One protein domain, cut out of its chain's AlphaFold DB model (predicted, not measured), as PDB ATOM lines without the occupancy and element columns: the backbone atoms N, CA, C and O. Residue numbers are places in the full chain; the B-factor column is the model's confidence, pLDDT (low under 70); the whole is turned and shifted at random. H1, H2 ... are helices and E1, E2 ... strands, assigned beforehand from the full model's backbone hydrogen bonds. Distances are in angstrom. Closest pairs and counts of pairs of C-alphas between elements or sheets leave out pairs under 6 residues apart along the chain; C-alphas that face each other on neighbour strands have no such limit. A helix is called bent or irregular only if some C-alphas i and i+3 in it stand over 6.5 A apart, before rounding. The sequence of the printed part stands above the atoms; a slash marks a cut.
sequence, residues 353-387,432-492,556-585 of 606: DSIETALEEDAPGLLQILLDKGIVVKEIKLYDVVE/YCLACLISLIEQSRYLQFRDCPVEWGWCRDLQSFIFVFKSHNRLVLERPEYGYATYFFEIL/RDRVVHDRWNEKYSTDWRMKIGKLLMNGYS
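Overview. This is residues 353 to 387, 432 to 492 and 556 to 585 of the 606 residues of an uncharacterized protein of Aegilops tauschii subsp. strangulata (UniProt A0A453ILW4). What does the model look like? A twisted wall of five strands has two longer helices, H3 and H4, side by side over one face, while a small helical hairpin, H1 and H2, packs by H1 at the E1 edge. The sheet and H1, H3 and H4 make two layers, helices on one face of a sheet. What are its parts and size? The 126 printed residues include H1 H2 H3 E1 E2 E3 E4 E5 H4 in chain order, a mixed class of helices and strands, with the antiparallel sheet ordered E1 E2 E3 E4 E5. The whole is compact and rounded, with a radius of gyration of the C-alphas of 14.1 A and spans of 37 by 35 by 29 A.

Arrangement. How is the sheet paired? E1 (454 to 459), E2 (464 to 469), E3 (474 to 478) and E4 (485 to 490) form a meander, each strand the antiparallel neighbour of the one before and each successive pair a hairpin; N 457 and O 466 are 2.9 A apart, N 467 and O 476 2.8 A, and N 477 and O 487 2.9 A, within hydrogen-bond range. E5 (556 to 560) is antiparallel to E4 at 166 degrees, with N 488 and O 557 2.8 A apart. Which helices are over it? H3 (434 to 448) is over E2 and E3 at a height over the sheet of 8.9 A; its closest C-alphas to E1 are Ser 444 and Val 454, 6.0 A. H4 (566 to 585) is over E3 and E4, on the same face, at 9.8 A, and along the strands at 2 degrees to E4 on the local plane. H3 and H4 are close but not clearly touching, their closest C-alphas, Ser 439 and Arg 573, 7.6 A apart. Where is the helical hairpin? H1 (355 to 362) and H2 (364 to 372) touch, with the C-alphas of Leu 359 and Leu 367 closest at 5.8 A, and run opposite ways at a steep tilt of 41 degrees. H1 is on the sheet, its Ile 355 and Trp 458 of E1 being the closest C-alphas at 7.5 A; H2 is not on it. Are the helix backbones complete? Each O i to N i+4 pair is within hydrogen-bond range in H1 and H3, against 4 of 5 in H2 and 14 of 16 in H4.

Along the chain. Where do the elements begin and end? H1 begins at C-alpha 355 (62.183, -26.879, 49.387), and H4 ends at C-alpha 585 (38.464, -49.076, 41.818). How long are the longer ones? H3 is 21.2 A from first to last C-alpha, E4 16.8 A and H4 29.5 A; H4 is irregular, with C-alphas 567 and 570 7.1 A apart.

Size, cuts and confidence. Where is the chain cut? Residues 388 to 431 and 493 to 555 are not printed, with gaps of 28.2 A from C-alpha 387 to 432 and 12.4 A from C-alpha 492 to 556. Are any links long? Of the links printed whole, that from E3 to E4 is short and the others are tight. Where is confidence low? The pLDDT is under 70 at residues 353, 384 to 387, 432, 480 to 484 and 562 to 570.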
ATOM      1  N   ASP A 353      68.226 -26.633  45.769       66.75
ATOM      2  CA  ASP A 353      67.876 -28.015  46.131       66.75
ATOM      3  C   ASP A 353      67.014 -28.126  47.414       66.75
ATOM      4  O   ASP A 353      66.596 -29.211  47.820       66.75
ATOM      5  N   SER A 354      66.781 -27.001  48.099       82.06
ATOM      6  CA  SER A 354      66.003 -26.879  49.325       82.06
ATOM      7  C   SER A 354      64.591 -26.364  49.038       82.06
ATOM      8  O   SER A 354      64.376 -25.233  48.594       82.06
ATOM      9  N   ILE A 355      63.614 -27.194  49.395       84.31
ATOM     10  CA  ILE A 355      62.183 -26.879  49.387       84.31
ATOM     11  C   ILE A 355      61.822 -25.731  50.358       84.31
ATOM     12  O   ILE A 355      60.892 -24.976  50.083       84.31
ATOM     13  N   GLU A 356      62.585 -25.527  51.443       83.50
ATOM     14  CA  GLU A 356      62.410 -24.368  52.337       83.50
ATOM     15  C   GLU A 356      62.734 -23.056  51.609       83.50
ATOM     16  O   GLU A 356      61.949 -22.112  51.660       83.50
ATOM     17  N   THR A 357      63.855 -22.996  50.879       84.44
ATOM     18  CA  THR A 357      64.218 -21.795  50.108       84.44
ATOM     19  C   THR A 357      63.354 -21.616  48.869       84.44
ATOM     20  O   THR A 357      63.038 -20.477  48.541       84.44
ATOM     21  N   ALA A 358      62.924 -22.701  48.216       82.75
ATOM     22  CA  ALA A 358      62.008 -22.624  47.083       82.75
ATOM     23  C   ALA A 358      60.666 -21.997  47.493       82.75
ATOM     24  O   ALA A 358      60.232 -21.024  46.888       82.75
ATOM     25  N   LEU A 359      60.040 -22.484  48.572       80.62
ATOM     26  CA  LEU A 359      58.777 -21.922  49.056       80.62
ATOM     27  C   LEU A 359      58.929 -20.518  49.672       80.62
ATOM     28  O   LEU A 359      57.984 -19.741  49.589       80.62
ATOM     29  N   GLU A 360      60.083 -20.155  50.244       82.06
ATOM     30  CA  GLU A 360      60.347 -18.785  50.729       82.06
ATOM     31  C   GLU A 360      60.626 -17.789  49.581       82.06
ATOM     32  O   GLU A 360      60.264 -16.617  49.685       82.06
ATOM     33  N   GLU A 361      61.231 -18.226  48.467       81.25
ATOM     34  CA  GLU A 361      61.372 -17.405  47.252       81.25
ATOM     35  C   GLU A 361      60.042 -17.275  46.489       81.25
ATOM     36  O   GLU A 361      59.693 -16.170  46.065       81.25
ATOM     37  N   ASP A 362      59.300 -18.375  46.326       80.19
ATOM     38  CA  ASP A 362      58.134 -18.447  45.436       80.19
ATOM     39  C   ASP A 362      56.815 -18.054  46.137       80.19
ATOM     40  O   ASP A 362      55.950 -17.422  45.531       80.19
ATOM     41  N   ALA A 363      56.626 -18.440  47.409       78.38
ATOM     42  CA  ALA A 363      55.349 -18.319  48.125       78.38
ATOM     43  C   ALA A 363      55.498 -18.211  49.671       78.38
ATOM     44  O   ALA A 363      54.859 -18.976  50.405       78.38
ATOM     45  N   PRO A 364      56.264 -17.243  50.219       72.69
ATOM     46  CA  PRO A 364      56.648 -17.211  51.642       72.69
ATOM     47  C   PRO A 364      55.455 -17.159  52.614       72.69
ATOM     48  O   PRO A 364      55.448 -17.794  53.670       72.69
ATOM     49  N   GLY A 365      54.376 -16.465  52.233       75.38
ATOM     50  CA  GLY A 365      53.136 -16.439  53.018       75.38
ATOM     51  C   GLY A 365      52.433 -17.800  53.112       75.38
ATOM     52  O   GLY A 365      51.746 -18.058  54.096       75.38
ATOM     53  N   LEU A 366      52.617 -18.680  52.123       79.25
ATOM     54  CA  LEU A 366      52.098 -20.048  52.140       79.25
ATOM     55  C   LEU A 366      53.009 -20.969  52.963       79.25
ATOM     56  O   LEU A 366      52.492 -21.770  53.738       79.25
ATOM     57  N   LEU A 367      54.335 -20.801  52.881       78.75
ATOM     58  CA  LEU A 367      55.298 -21.530  53.717       78.75
ATOM     59  C   LEU A 367      55.010 -21.346  55.214       78.75
ATOM     60  O   LEU A 367      54.857 -22.333  55.932       78.75
ATOM     61  N   GLN A 368      54.849 -20.098  55.670       75.75
ATOM     62  CA  GLN A 368      54.512 -19.804  57.069       75.75
ATOM     63  C   GLN A 368      53.214 -20.501  57.503       75.75
ATOM     64  O   GLN A 368      53.156 -21.086  58.580       75.75
ATOM     65  N   ILE A 369      52.184 -20.495  56.651       79.00
ATOM     66  CA  ILE A 369      50.893 -21.136  56.937       79.00
ATOM     67  C   ILE A 369      51.023 -22.664  57.034       79.00
ATOM     68  O   ILE A 369      50.380 -23.274  57.888       79.00
ATOM     69  N   LEU A 370      51.842 -23.295  56.186       82.12
ATOM     70  CA  LEU A 370      52.100 -24.737  56.238       82.12
ATOM     71  C   LEU A 370      52.850 -25.118  57.528       82.12
ATOM     72  O   LEU A 370      52.459 -26.069  58.211       82.12
ATOM     73  N   LEU A 371      53.855 -24.328  57.917       82.62
ATOM     74  CA  LEU A 371      54.592 -24.496  59.174       82.62
ATOM     75  C   LEU A 371      53.688 -24.301  60.404       82.62
ATOM     76  O   LEU A 371      53.684 -25.149  61.298       82.62
ATOM     77  N   ASP A 372      52.853 -23.257  60.422       80.75
ATOM     78  CA  ASP A 372      51.862 -22.992  61.482       80.75
ATOM     79  C   ASP A 372      50.815 -24.118  61.605       80.75
ATOM     80  O   ASP A 372      50.238 -24.339  62.673       80.75
ATOM     81  N   LYS A 373      50.572 -24.858  60.514       78.56
ATOM     82  CA  LYS A 373      49.710 -26.051  60.460       78.56
ATOM     83  C   LYS A 373      50.426 -27.352  60.839       78.56
ATOM     84  O   LYS A 373      49.791 -28.406  60.836       78.56
ATOM     85  N   GLY A 374      51.713 -27.307  61.186       81.44
ATOM     86  CA  GLY A 374      52.495 -28.495  61.534       81.44
ATOM     87  C   GLY A 374      52.752 -29.415  60.338       81.44
ATOM     88  O   GLY A 374      52.757 -30.639  60.490       81.44
ATOM     89  N   ILE A 375      52.913 -28.849  59.142       84.75
ATOM     90  CA  ILE A 375      53.343 -29.573  57.942       84.75
ATOM     91  C   ILE A 375      54.863 -29.442  57.862       84.75
ATOM     92  O   ILE A 375      55.392 -28.348  57.669       84.75
ATOM     93  N   VAL A 376      55.575 -30.547  58.099       81.56
ATOM     94  CA  VAL A 376      57.038 -30.539  58.158       81.56
ATOM     95  C   VAL A 376      57.569 -30.532  56.734       81.56
ATOM     96  O   VAL A 376      57.175 -31.358  55.917       81.56
ATOM     97  N   VAL A 377      58.509 -29.640  56.430       79.56
ATOM     98  CA  VAL A 377      58.980 -29.445  55.051       79.56
ATOM     99  C   VAL A 377      59.650 -30.702  54.466       79.56
ATOM    100  O   VAL A 377      59.575 -30.937  53.268       79.56
ATOM    101  N   LYS A 378      60.174 -31.601  55.315       81.50
ATOM    102  CA  LYS A 378      60.644 -32.948  54.931       81.50
ATOM    103  C   LYS A 378      59.566 -33.834  54.268       81.50
ATOM    104  O   LYS A 378      59.915 -34.786  53.577       81.50
ATOM    105  N   GLU A 379      58.282 -33.563  54.493       83.19
ATOM    106  CA  GLU A 379      57.161 -34.275  53.856       83.19
ATOM    107  C   GLU A 379      56.897 -33.796  52.418       83.19
ATOM    108  O   GLU A 379      56.232 -34.489  51.655       83.19
ATOM    109  N   ILE A 380      57.404 -32.614  52.047       84.12
ATOM    110  CA  ILE A 380      57.145 -31.952  50.767       84.12
ATOM    111  C   ILE A 380      58.356 -32.163  49.848       84.12
ATOM    112  O   ILE A 380      59.459 -31.702  50.137       84.12
ATOM    113  N   LYS A 381      58.157 -32.841  48.715       89.31
ATOM    114  CA  LYS A 381      59.166 -32.932  47.649       89.31
ATOM    115  C   LYS A 381      59.338 -31.597  46.918       89.31
ATOM    116  O   LYS A 381      58.424 -30.776  46.890       89.31
ATOM    117  N   LEU A 382      60.482 -31.423  46.265       85.88
ATOM    118  CA  LEU A 382      60.689 -30.385  45.259       85.88
ATOM    119  C   LEU A 382      60.637 -31.035  43.869       85.88
ATOM    120  O   LEU A 382      61.338 -32.016  43.626       85.88
ATOM    121  N   TYR A 383      59.775 -30.520  42.997       82.06
ATOM    122  CA  TYR A 383      59.608 -30.939  41.605       82.06
ATOM    123  C   TYR A 383      60.122 -29.833  40.681       82.06
ATOM    124  O   TYR A 383      59.340 -29.086  40.086       82.06
ATOM    125  N   ASP A 384      61.444 -29.738  40.590       68.69
ATOM    126  CA  ASP A 384      62.120 -28.914  39.594       68.69
ATOM    127  C   ASP A 384      62.319 -29.742  38.318       68.69
ATOM    128  O   ASP A 384      62.823 -30.869  38.368       68.69
ATOM    129  N   VAL A 385      61.946 -29.189  37.162       53.91
ATOM    130  CA  VAL A 385      62.487 -29.682  35.893       53.91
ATOM    131  C   VAL A 385      63.933 -29.208  35.834       53.91
ATOM    132  O   VAL A 385      64.208 -28.023  36.011       53.91
ATOM    133  N   VAL A 386      64.863 -30.132  35.596       50.69
ATOM    134  CA  VAL A 386      66.238 -29.756  35.260       50.69
ATOM    135  C   VAL A 386      66.189 -29.112  33.880       50.69
ATOM    136  O   VAL A 386      66.024 -29.805  32.879       50.69
ATOM    137  N   GLU A 387      66.259 -27.784  33.843       43.56
ATOM    138  CA  GLU A 387      66.457 -27.034  32.607       43.56
ATOM    139  C   GLU A 387      67.911 -27.254  32.160       43.56
ATOM    140  O   GLU A 387      68.838 -26.661  32.715       43.56
ATOM    141  N   TYR A 432      43.261 -17.864  46.824       66.12
ATOM    142  CA  TYR A 432      43.454 -19.310  46.918       66.12
ATOM    143  C   TYR A 432      42.676 -20.024  48.044       66.12
ATOM    144  O   TYR A 432      42.606 -19.556  49.185       66.12
ATOM    145  N   CYS A 433      42.131 -21.205  47.731       72.62
ATOM    146  CA  CYS A 433      41.422 -22.063  48.677       72.62
ATOM    147  C   CYS A 433      42.397 -22.901  49.527       72.62
ATOM    148  O   CYS A 433      42.515 -24.113  49.365       72.62
ATOM    149  N   LEU A 434      43.050 -22.265  50.503       77.69
ATOM    150  CA  LEU A 434      43.918 -22.947  51.480       77.69
ATOM    151  C   LEU A 434      43.252 -24.182  52.129       77.69
ATOM    152  O   LEU A 434      43.925 -25.160  52.448       77.69
ATOM    153  N   ALA A 435      41.930 -24.151  52.323       78.88
ATOM    154  CA  ALA A 435      41.177 -25.263  52.897       78.88
ATOM    155  C   ALA A 435      41.226 -26.545  52.039       78.88
ATOM    156  O   ALA A 435      41.128 -27.633  52.611       78.88
ATOM    157  N   CYS A 436      41.398 -26.428  50.714       82.31
ATOM    158  CA  CYS A 436      41.592 -27.562  49.811       82.31
ATOM    159  C   CYS A 436      42.975 -28.188  49.993       82.31
ATOM    160  O   CYS A 436      43.059 -29.366  50.336       82.31
ATOM    161  N   LEU A 437      44.045 -27.390  49.895       85.81
ATOM    162  CA  LEU A 437      45.422 -27.851  50.103       85.81
ATOM    163  C   LEU A 437      45.596 -28.606  51.424       85.81
ATOM    164  O   LEU A 437      46.152 -29.701  51.449       85.81
ATOM    165  N   ILE A 438      45.080 -28.043  52.520       83.69
ATOM    166  CA  ILE A 438      45.134 -28.691  53.835       83.69
ATOM    167  C   ILE A 438      44.349 -30.012  53.827       83.69
ATOM    168  O   ILE A 438      44.860 -31.006  54.330       83.69
ATOM    169  N   SER A 439      43.178 -30.068  53.184       85.75
ATOM    170  CA  SER A 439      42.391 -31.305  53.056       85.75
ATOM    171  C   SER A 439      43.092 -32.382  52.215       85.75
ATOM    172  O   SER A 439      42.980 -33.562  52.542       85.75
ATOM    173  N   LEU A 440      43.814 -32.004  51.155       90.38
ATOM    174  CA  LEU A 440      44.605 -32.926  50.328       90.38
ATOM    175  C   LEU A 440      45.817 -33.470  51.100       90.38
ATOM    176  O   LEU A 440      46.111 -34.662  51.024       90.38
ATOM    177  N   ILE A 441      46.492 -32.631  51.893       90.19
ATOM    178  CA  ILE A 441      47.612 -33.047  52.754       90.19
ATOM    179  C   ILE A 441      47.118 -33.936  53.909       90.19
ATOM    180  O   ILE A 441      47.741 -34.953  54.205       90.19
ATOM    181  N   GLU A 442      45.971 -33.623  54.522       88.94
ATOM    182  CA  GLU A 442      45.316 -34.466  55.537       88.94
ATOM    183  C   GLU A 442      44.942 -35.851  54.973       88.94
ATOM    184  O   GLU A 442      45.273 -36.869  55.582       88.94
ATOM    185  N   GLN A 443      44.335 -35.910  53.779       88.69
ATOM    186  CA  GLN A 443      44.043 -37.169  53.076       88.69
ATOM    187  C   GLN A 443      45.318 -37.950  52.730       88.69
ATOM    188  O   GLN A 443      45.376 -39.162  52.936       88.69
ATOM    189  N   SER A 444      46.361 -37.269  52.253       91.06
ATOM    190  CA  SER A 444      47.627 -37.907  51.871       91.06
ATOM    191  C   SER A 444      48.356 -38.506  53.077       91.06
ATOM    192  O   SER A 444      48.816 -39.645  53.010       91.06
ATOM    193  N   ARG A 445      48.382 -37.795  54.213       89.19
ATOM    194  CA  ARG A 445      48.897 -38.298  55.500       89.19
ATOM    195  C   ARG A 445      48.088 -39.489  56.027       89.19
ATOM    196  O   ARG A 445      48.672 -40.452  56.515       89.19
ATOM    197  N   TYR A 446      46.758 -39.453  55.911       88.94
ATOM    198  CA  TYR A 446      45.889 -40.571  56.303       88.94
ATOM    199  C   TYR A 446      46.134 -41.833  55.458       88.94
ATOM    200  O   TYR A 446      46.145 -42.941  55.993       88.94
ATOM    201  N   LEU A 447      46.381 -41.670  54.157       89.00
ATOM    202  CA  LEU A 447      46.728 -42.775  53.263       89.00
ATOM    203  C   LEU A 447      48.140 -43.318  53.532       89.00
ATOM    204  O   LEU A 447      48.301 -44.534  53.613       89.00
ATOM    205  N   GLN A 448      49.135 -42.458  53.779       89.25
ATOM    206  CA  GLN A 448      50.467 -42.891  54.232       89.25
ATOM    207  C   GLN A 448      50.412 -43.681  55.551       89.25
ATOM    208  O   GLN A 448      51.128 -44.664  55.703       89.25
ATOM    209  N   PHE A 449      49.535 -43.301  56.486       88.88
ATOM    210  CA  PHE A 449      49.297 -44.047  57.732       88.88
ATOM    211  C   PHE A 449      48.638 -45.427  57.510       88.88
ATOM    212  O   PHE A 449      48.682 -46.279  58.393       88.88
ATOM    213  N   ARG A 450      48.046 -45.667  56.334       87.81
ATOM    214  CA  ARG A 450      47.511 -46.967  55.888       87.81
ATOM    215  C   ARG A 450      48.447 -47.685  54.904       87.81
ATOM    216  O   ARG A 450      47.977 -48.430  54.047       87.81
ATOM    217  N   ASP A 451      49.749 -47.403  54.976       86.12
ATOM    218  CA  ASP A 451      50.804 -47.944  54.103       86.12
ATOM    219  C   ASP A 451      50.561 -47.740  52.589       86.12
ATOM    220  O   ASP A 451      51.226 -48.346  51.747       86.12
ATOM    221  N   CYS A 452      49.634 -46.852  52.205       86.12
ATOM    222  CA  CYS A 452      49.371 -46.546  50.805       86.12
ATOM    223  C   CYS A 452      50.445 -45.582  50.274       86.12
ATOM    224  O   CYS A 452      50.595 -44.484  50.822       86.12
ATOM    225  N   PRO A 453      51.171 -45.925  49.192       85.56
ATOM    226  CA  PRO A 453      52.183 -45.055  48.602       85.56
ATOM    227  C   PRO A 453      51.573 -43.773  48.010       85.56
ATOM    228  O   PRO A 453      51.124 -43.734  46.860       85.56
ATOM    229  N   VAL A 454      51.602 -42.707  48.814       92.00
ATOM    230  CA  VAL A 454      51.234 -41.338  48.438       92.00
ATOM    231  C   VAL A 454      52.419 -40.406  48.672       92.00
ATOM    232  O   VAL A 454      53.074 -40.463  49.713       92.00
ATOM    233  N   GLU A 455      52.694 -39.541  47.702       92.88
ATOM    234  CA  GLU A 455      53.782 -38.558  47.728       92.88
ATOM    235  C   GLU A 455      53.245 -37.198  47.269       92.88
ATOM    236  O   GLU A 455      52.332 -37.155  46.446       92.88
ATOM    237  N   TRP A 456      53.800 -36.089  47.757       93.50
ATOM    238  CA  TRP A 456      53.462 -34.753  47.254       93.50
ATOM    239  C   TRP A 456      54.651 -33.799  47.308       93.50
ATOM    240  O   TRP A 456      55.640 -34.050  47.999       93.50
ATOM    241  N   GLY A 457      54.563 -32.700  46.563       91.50
ATOM    242  CA  GLY A 457      55.644 -31.730  46.447       91.50
ATOM    243  C   GLY A 457      55.238 -30.409  45.808       91.50
ATOM    244  O   GLY A 457      54.185 -30.304  45.180       91.50
ATOM    245  N   TRP A 458      56.098 -29.410  45.974       90.44
ATOM    246  CA  TRP A 458      56.024 -28.124  45.286       90.44
ATOM    247  C   TRP A 458      56.713 -28.220  43.928       90.44
ATOM    248  O   TRP A 458      57.844 -28.692  43.846       90.44
ATOM    249  N   CYS A 459      56.060 -27.746  42.875       89.19
ATOM    250  CA  CYS A 459      56.654 -27.558  41.560       89.19
ATOM    251  C   CYS A 459      56.851 -26.061  41.316       89.19
ATOM    252  O   CYS A 459      55.863 -25.329  41.198       89.19
ATOM    253  N   ARG A 460      58.110 -25.610  41.231       85.25
ATOM    254  CA  ARG A 460      58.448 -24.185  41.057       85.25
ATOM    255  C   ARG A 460      58.008 -23.646  39.702       85.25
ATOM    256  O   ARG A 460      57.516 -22.527  39.612       85.25
ATOM    257  N   ASP A 461      58.124 -24.470  38.665       83.94
ATOM    258  CA  ASP A 461      57.736 -24.144  37.290       83.94
ATOM    259  C   ASP A 461      56.252 -23.821  37.125       83.94
ATOM    260  O   ASP A 461      55.885 -22.935  36.358       83.94
ATOM    261  N   LEU A 462      55.397 -24.543  37.851       83.12
ATOM    262  CA  LEU A 462      53.953 -24.316  37.849       83.12
ATOM    263  C   LEU A 462      53.489 -23.463  39.037       83.12
ATOM    264  O   LEU A 462      52.286 -23.237  39.169       83.12
ATOM    265  N   GLN A 463      54.405 -23.085  39.939       83.44
ATOM    266  CA  GLN A 463      54.135 -22.503  41.259       83.44
ATOM    267  C   GLN A 463      52.962 -23.211  41.972       83.44
ATOM    268  O   GLN A 463      52.017 -22.576  42.437       83.44
ATOM    269  N   SER A 464      52.975 -24.551  41.966       86.19
ATOM    270  CA  SER A 464      51.817 -25.397  42.302       86.19
ATOM    271  C   SER A 464      52.189 -26.671  43.057       86.19
ATOM    272  O   SER A 464      53.304 -27.173  42.936       86.19
ATOM    273  N   PHE A 465      51.230 -27.244  43.790       90.56
ATOM    274  CA  PHE A 465      51.401 -28.539  44.446       90.56
ATOM    275  C   PHE A 465      51.007 -29.694  43.521       90.56
ATOM    276  O   PHE A 465      49.943 -29.680  42.902       90.56
ATOM    277  N   ILE A 466      51.859 -30.716  43.471       94.00
ATOM    278  CA  ILE A 466      51.610 -31.986  42.784       94.00
ATOM    279  C   ILE A 466      51.510 -33.080  43.846       94.00
ATOM    280  O   ILE A 466      52.416 -33.228  44.666       94.00
ATOM    281  N   PHE A 467      50.428 -33.853  43.811       95.69
ATOM    282  CA  PHE A 467      50.219 -35.050  44.621       95.69
ATOM    283  C   PHE A 467      50.176 -36.288  43.718       95.69
ATOM    284  O   PHE A 467      49.674 -36.250  42.592       95.69
ATOM    285  N   VAL A 468      50.686 -37.402  44.231       95.38
ATOM    286  CA  VAL A 468      50.859 -38.671  43.527       95.38
ATOM    287  C   VAL A 468      50.211 -39.772  44.361       95.38
ATOM    288  O   VAL A 468      50.831 -40.308  45.279       95.38
ATOM    289  N   PHE A 469      48.969 -40.132  44.046       94.19
ATOM    290  CA  PHE A 469      48.234 -41.193  44.735       94.19
ATOM    291  C   PHE A 469      48.389 -42.507  43.958       94.19
ATOM    292  O   PHE A 469      47.518 -42.879  43.170       94.19
ATOM    293  N   LYS A 470      49.516 -43.212  44.156       90.62
ATOM    294  CA  LYS A 470      49.914 -44.353  43.305       90.62
ATOM    295  C   LYS A 470      48.876 -45.477  43.318       90.62
ATOM    296  O   LYS A 470      48.438 -45.898  42.256       90.62
ATOM    297  N   SER A 471      48.405 -45.878  44.501       89.38
ATOM    298  CA  SER A 471      47.344 -46.891  44.661       89.38
ATOM    299  C   SER A 471      45.965 -46.463  44.149       89.38
ATOM    300  O   SER A 471      45.069 -47.290  44.088       89.38
ATOM    301  N   HIS A 472      45.770 -45.182  43.828       91.62
ATOM    302  CA  HIS A 472      44.499 -44.656  43.325       91.62
ATOM    303  C   HIS A 472      44.585 -44.305  41.831       91.62
ATOM    304  O   HIS A 472      43.674 -43.676  41.312       91.62
ATOM    305  N   ASN A 473      45.688 -44.628  41.140       92.12
ATOM    306  CA  ASN A 473      45.946 -44.241  39.748       92.12
ATOM    307  C   ASN A 473      45.664 -42.749  39.438       92.12
ATOM    308  O   ASN A 473      45.205 -42.426  38.338       92.12
ATOM    309  N   ARG A 474      45.929 -41.827  40.381       94.00
ATOM    310  CA  ARG A 474      45.755 -40.373  40.174       94.00
ATOM    311  C   ARG A 474      47.025 -39.564  40.448       94.00
ATOM    312  O   ARG A 474      47.574 -39.610  41.551       94.00
ATOM    313  N   LEU A 475      47.427 -38.756  39.465       94.94
ATOM    314  CA  LEU A 475      48.176 -37.521  39.706       94.94
ATOM    315  C   LEU A 475      47.163 -36.400  39.946       94.94
ATOM    316  O   LEU A 475      46.108 -36.359  39.308       94.94
ATOM    317  N   VAL A 476      47.476 -35.495  40.867       95.12
ATOM    318  CA  VAL A 476      46.576 -34.407  41.249       95.12
ATOM    319  C   VAL A 476      47.364 -33.105  41.331       95.12
ATOM    320  O   VAL A 476      48.355 -33.020  42.055       95.12
ATOM    321  N   LEU A 477      46.931 -32.098  40.574       92.50
ATOM    322  CA  LEU A 477      47.559 -30.781  40.487       92.50
ATOM    323  C   LEU A 477      46.669 -29.748  41.183       92.50
ATOM    324  O   LEU A 477      45.572 -29.435  40.718       92.50
ATOM    325  N   GLU A 478      47.160 -29.207  42.289       88.50
ATOM    326  CA  GLU A 478      46.512 -28.163  43.082       88.50
ATOM    327  C   GLU A 478      47.252 -26.844  42.815       88.50
ATOM    328  O   GLU A 478      48.403 -26.682  43.228       88.50
ATOM    329  N   ARG A 479      46.617 -25.912  42.086       75.50
ATOM    330  CA  ARG A 479      47.246 -24.652  41.648       75.50
ATOM    331  C   ARG A 479      46.859 -23.461  42.548       75.50
ATOM    332  O   ARG A 479      45.721 -23.010  42.458       75.50
ATOM    333  N   PRO A 480      47.786 -22.870  43.331       57.12
ATOM    334  CA  PRO A 480      47.544 -21.646  44.100       57.12
ATOM    335  C   PRO A 480      47.139 -20.429  43.263       57.12
ATOM    336  O   PRO A 480      46.346 -19.604  43.719       57.12
ATOM    337  N   GLU A 481      47.691 -20.302  42.054       51.50
ATOM    338  CA  GLU A 481      47.557 -19.090  41.235       51.50
ATOM    339  C   GLU A 481      46.414 -19.160  40.207       51.50
ATOM    340  O   GLU A 481      45.811 -18.140  39.872       51.50
ATOM    341  N   TYR A 482      46.061 -20.362  39.734       47.97
ATOM    342  CA  TYR A 482      45.152 -20.570  38.594       47.97
ATOM    343  C   TYR A 482      43.754 -21.058  39.001       47.97
ATOM    344  O   TYR A 482      43.254 -22.087  38.534       47.97
ATOM    345  N   GLY A 483      43.096 -20.238  39.822       54.50
ATOM    346  CA  GLY A 483      41.680 -20.370  40.164       54.50
ATOM    347  C   GLY A 483      41.377 -21.373  41.279       54.50
ATOM    348  O   GLY A 483      42.257 -21.966  41.890       54.50
ATOM    349  N   TYR A 484      40.088 -21.532  41.569       69.50
ATOM    350  CA  TYR A 484      39.590 -22.380  42.652       69.50
ATOM    351  C   TYR A 484      39.436 -23.837  42.192       69.50
ATOM    352  O   TYR A 484      38.313 -24.328  42.160       69.50
ATOM    353  N   ALA A 485      40.498 -24.505  41.727       82.50
ATOM    354  CA  ALA A 485      40.354 -25.856  41.178       82.50
ATOM    355  C   ALA A 485      41.542 -26.796  41.421       82.50
ATOM    356  O   ALA A 485      42.701 -26.443  41.195       82.50
ATOM    357  N   THR A 486      41.204 -28.035  41.781       89.94
ATOM    358  CA  THR A 486      42.103 -29.195  41.808       89.94
ATOM    359  C   THR A 486      41.895 -30.012  40.533       89.94
ATOM    360  O   THR A 486      40.762 -30.394  40.243       89.94
ATOM    361  N   TYR A 487      42.955 -30.306  39.782       92.44
ATOM    362  CA  TYR A 487      42.886 -31.039  38.508       92.44
ATOM    363  C   TYR A 487      43.379 -32.480  38.690       92.44
ATOM    364  O   TYR A 487      44.410 -32.701  39.325       92.44
ATOM    365  N   PHE A 488      42.656 -33.452  38.132       94.81
ATOM    366  CA  PHE A 488      42.911 -34.886  38.280       94.81
ATOM    367  C   PHE A 488      43.308 -35.511  36.943       94.81
ATOM    368  O   PHE A 488      42.619 -35.351  35.934       94.81
ATOM    369  N   PHE A 489      44.393 -36.279  36.965       95.00
ATOM    370  CA  PHE A 489      44.964 -36.974  35.816       95.00
ATOM    371  C   PHE A 489      45.204 -38.437  36.175       95.00
ATOM    372  O   PHE A 489      45.444 -38.769  37.336       95.00
ATOM    373  N   GLU A 490      45.156 -39.323  35.191       94.62
ATOM    374  CA  GLU A 490      45.388 -40.750  35.387       94.62
ATOM    375  C   GLU A 490      46.870 -41.138  35.282       94.62
ATOM    376  O   GLU A 490      47.579 -40.711  34.371       94.62
ATOM    377  N   ILE A 491      47.324 -41.986  36.214       92.94
ATOM    378  CA  ILE A 491      48.655 -42.608  36.167       92.94
ATOM    379  C   ILE A 491      48.616 -43.794  35.201       92.94
ATOM    380  O   ILE A 491      47.943 -44.791  35.461       92.94
ATOM    381  N   LEU A 492      49.417 -43.734  34.137       87.69
ATOM    382  CA  LEU A 492      49.682 -44.884  33.273       87.69
ATOM    383  C   LEU A 492      50.725 -45.794  33.933       87.69
ATOM    384  O   LEU A 492      51.876 -45.398  34.100       87.69
ATOM    385  N   ARG A 556      41.300 -36.434  33.634       93.00
ATOM    386  CA  ARG A 556      40.028 -37.078  33.983       93.00
ATOM    387  C   ARG A 556      38.955 -36.072  34.392       93.00
ATOM    388  O   ARG A 556      37.852 -36.159  33.868       93.00
ATOM    389  N   ASP A 557      39.249 -35.154  35.316       92.12
ATOM    390  CA  ASP A 557      38.272 -34.167  35.811       92.12
ATOM    391  C   ASP A 557      38.944 -33.011  36.588       92.12
ATOM    392  O   ASP A 557      40.128 -33.080  36.929       92.12
ATOM    393  N   ARG A 558      38.181 -31.963  36.933       90.50
ATOM    394  CA  ARG A 558      38.568 -30.937  37.912       90.50
ATOM    395  C   ARG A 558      37.498 -30.766  38.988       90.50
ATOM    396  O   ARG A 558      36.312 -30.665  38.694       90.50
ATOM    397  N   VAL A 559      37.920 -30.608  40.239       89.00
ATOM    398  CA  VAL A 559      37.022 -30.203  41.328       89.00
ATOM    399  C   VAL A 559      37.171 -28.710  41.564       89.00
ATOM    400  O   VAL A 559      38.239 -28.260  41.973       89.00
ATOM    401  N   VAL A 560      36.096 -27.956  41.331       84.56
ATOM    402  CA  VAL A 560      36.014 -26.531  41.676       84.56
ATOM    403  C   VAL A 560      35.698 -26.366  43.171       84.56
ATOM    404  O   VAL A 560      34.927 -27.146  43.735       84.56
ATOM    405  N   HIS A 561      36.314 -25.377  43.824       78.38
ATOM    406  CA  HIS A 561      36.127 -25.065  45.244       78.38
ATOM    407  C   HIS A 561      35.218 -23.839  45.407       78.38
ATOM    408  O   HIS A 561      35.653 -22.702  45.215       78.38
ATOM    409  N   ASP A 562      33.966 -24.053  45.811       64.62
ATOM    410  CA  ASP A 562      32.951 -22.992  45.907       64.62
ATOM    411  C   ASP A 562      33.187 -22.055  47.109       64.62
ATOM    412  O   ASP A 562      32.543 -22.128  48.158       64.62
ATOM    413  N   ARG A 563      34.148 -21.137  46.953       57.47
ATOM    414  CA  ARG A 563      34.674 -20.263  48.018       57.47
ATOM    415  C   ARG A 563      33.623 -19.373  48.694       57.47
ATOM    416  O   ARG A 563      33.851 -18.915  49.812       57.47
ATOM    417  N   TRP A 564      32.491 -19.104  48.044       52.25
ATOM    418  CA  TRP A 564      31.461 -18.211  48.584       52.25
ATOM    419  C   TRP A 564      30.625 -18.810  49.722       52.25
ATOM    420  O   TRP A 564      29.910 -18.063  50.389       52.25
ATOM    421  N   ASN A 565      30.724 -20.118  49.977       48.06
ATOM    422  CA  ASN A 565      30.032 -20.765  51.087       48.06
ATOM    423  C   ASN A 565      30.886 -21.901  51.675       48.06
ATOM    424  O   ASN A 565      30.980 -22.980  51.096       48.06
ATOM    425  N   GLU A 566      31.406 -21.727  52.897       51.50
ATOM    426  CA  GLU A 566      32.012 -22.837  53.664       51.50
ATOM    427  C   GLU A 566      31.021 -24.002  53.860       51.50
ATOM    428  O   GLU A 566      31.421 -25.152  54.039       51.50
ATOM    429  N   LYS A 567      29.719 -23.716  53.740       50.94
ATOM    430  CA  LYS A 567      28.616 -24.682  53.742       50.94
ATOM    431  C   LYS A 567      28.669 -25.715  52.600       50.94
ATOM    432  O   LYS A 567      28.071 -26.768  52.759       50.94
ATOM    433  N   TYR A 568      29.388 -25.438  51.506       55.66
ATOM    434  CA  TYR A 568      29.652 -26.383  50.407       55.66
ATOM    435  C   TYR A 568      31.062 -26.999  50.479       55.66
ATOM    436  O   TYR A 568      31.508 -27.667  49.547       55.66
ATOM    437  N   SER A 569      31.797 -26.806  51.585       59.78
ATOM    438  CA  SER A 569      33.120 -27.427  51.752       59.78
ATOM    439  C   SER A 569      33.062 -28.951  51.858       59.78
ATOM    440  O   SER A 569      34.004 -29.629  51.457       59.78
ATOM    441  N   THR A 570      31.936 -29.499  52.317       66.19
ATOM    442  CA  THR A 570      31.591 -30.923  52.217       66.19
ATOM    443  C   THR A 570      31.614 -31.427  50.779       66.19
ATOM    444  O   THR A 570      32.068 -32.540  50.521       66.19
ATOM    445  N   ASP A 571      31.167 -30.605  49.835       81.00
ATOM    446  CA  ASP A 571      30.769 -31.054  48.508       81.00
ATOM    447  C   ASP A 571      31.995 -31.188  47.606       81.00
ATOM    448  O   ASP A 571      32.167 -32.216  46.950       81.00
ATOM    449  N   TRP A 572      32.917 -30.216  47.638       84.69
ATOM    450  CA  TRP A 572      34.205 -30.367  46.955       84.69
ATOM    451  C   TRP A 572      35.092 -31.428  47.627       84.69
ATOM    452  O   TRP A 572      35.750 -32.191  46.921       84.69
ATOM    453  N   ARG A 573      35.046 -31.585  48.961       87.06
ATOM    454  CA  ARG A 573      35.748 -32.684  49.662       87.06
ATOM    455  C   ARG A 573      35.238 -34.059  49.233       87.06
ATOM    456  O   ARG A 573      36.041 -34.954  48.973       87.06
ATOM    457  N   MET A 574      33.920 -34.212  49.110       87.75
ATOM    458  CA  MET A 574      33.278 -35.433  48.625       87.75
ATOM    459  C   MET A 574      33.596 -35.693  47.145       87.75
ATOM    460  O   MET A 574      33.885 -36.833  46.792       87.75
ATOM    461  N   LYS A 575      33.619 -34.659  46.287       90.06
ATOM    462  CA  LYS A 575      34.052 -34.778  44.879       90.06
ATOM    463  C   LYS A 575      35.508 -35.263  44.772       90.06
ATOM    464  O   LYS A 575      35.761 -36.218  44.043       90.06
ATOM    465  N   ILE A 576      36.439 -34.688  45.545       91.12
ATOM    466  CA  ILE A 576      37.847 -35.137  45.613       91.12
ATOM    467  C   ILE A 576      37.931 -36.599  46.070       91.12
ATOM    468  O   ILE A 576      38.540 -37.422  45.387       91.12
ATOM    469  N   GLY A 577      37.274 -36.945  47.184       91.50
ATOM    470  CA  GLY A 577      37.252 -38.317  47.698       91.50
ATOM    471  C   GLY A 577      36.697 -39.316  46.679       91.50
ATOM    472  O   GLY A 577      37.280 -40.379  46.482       91.50
ATOM    473  N   LYS A 578      35.627 -38.950  45.963       92.25
ATOM    474  CA  LYS A 578      35.045 -39.768  44.893       92.25
ATOM    475  C   LYS A 578      36.008 -39.966  43.720       92.25
ATOM    476  O   LYS A 578      36.149 -41.091  43.265       92.25
ATOM    477  N   LEU A 579      36.696 -38.926  43.239       92.81
ATOM    478  CA  LEU A 579      37.647 -39.057  42.121       92.81
ATOM    479  C   LEU A 579      38.872 -39.917  42.470       92.81
ATOM    480  O   LEU A 579      39.372 -40.640  41.603       92.81
ATOM    481  N   LEU A 580      39.319 -39.876  43.730       92.69
ATOM    482  CA  LEU A 580      40.352 -40.772  44.251       92.69
ATOM    483  C   LEU A 580      39.839 -42.218  44.348       92.69
ATOM    484  O   LEU A 580      40.469 -43.115  43.795       92.69
ATOM    485  N   MET A 581      38.687 -42.456  44.986       91.56
ATOM    486  CA  MET A 581      38.132 -43.812  45.129       91.56
ATOM    487  C   MET A 581      37.746 -44.441  43.785       91.56
ATOM    488  O   MET A 581      38.003 -45.622  43.581       91.56
ATOM    489  N   ASN A 582      37.217 -43.659  42.838       91.44
ATOM    490  CA  ASN A 582      37.003 -44.106  41.462       91.44
ATOM    491  C   ASN A 582      38.316 -44.594  40.833       91.44
ATOM    492  O   ASN A 582      38.343 -45.662  40.241       91.44
ATOM    493  N   GLY A 583      39.413 -43.843  40.989       89.31
ATOM    494  CA  GLY A 583      40.721 -44.236  40.460       89.31
ATOM    495  C   GLY A 583      41.323 -45.473  41.130       89.31
ATOM    496  O   GLY A 583      41.959 -46.277  40.453       89.31
ATOM    497  N   TYR A 584      41.067 -45.673  42.426       89.12
ATOM    498  CA  TYR A 584      41.389 -46.918  43.128       89.12
ATOM    499  C   TYR A 584      40.633 -48.109  42.511       89.12
ATOM    500  O   TYR A 584      41.249 -49.085  42.086       89.12
ATOM    501  N   SER A 585      39.305 -48.006  42.379       86.25
ATOM    502  CA  SER A 585      38.464 -49.076  41.818       86.25
ATOM    503  C   SER A 585      38.709 -49.335  40.327       86.25
ATOM    504  O   SER A 585      38.648 -50.477  39.888       86.25
TER     505      SER A 585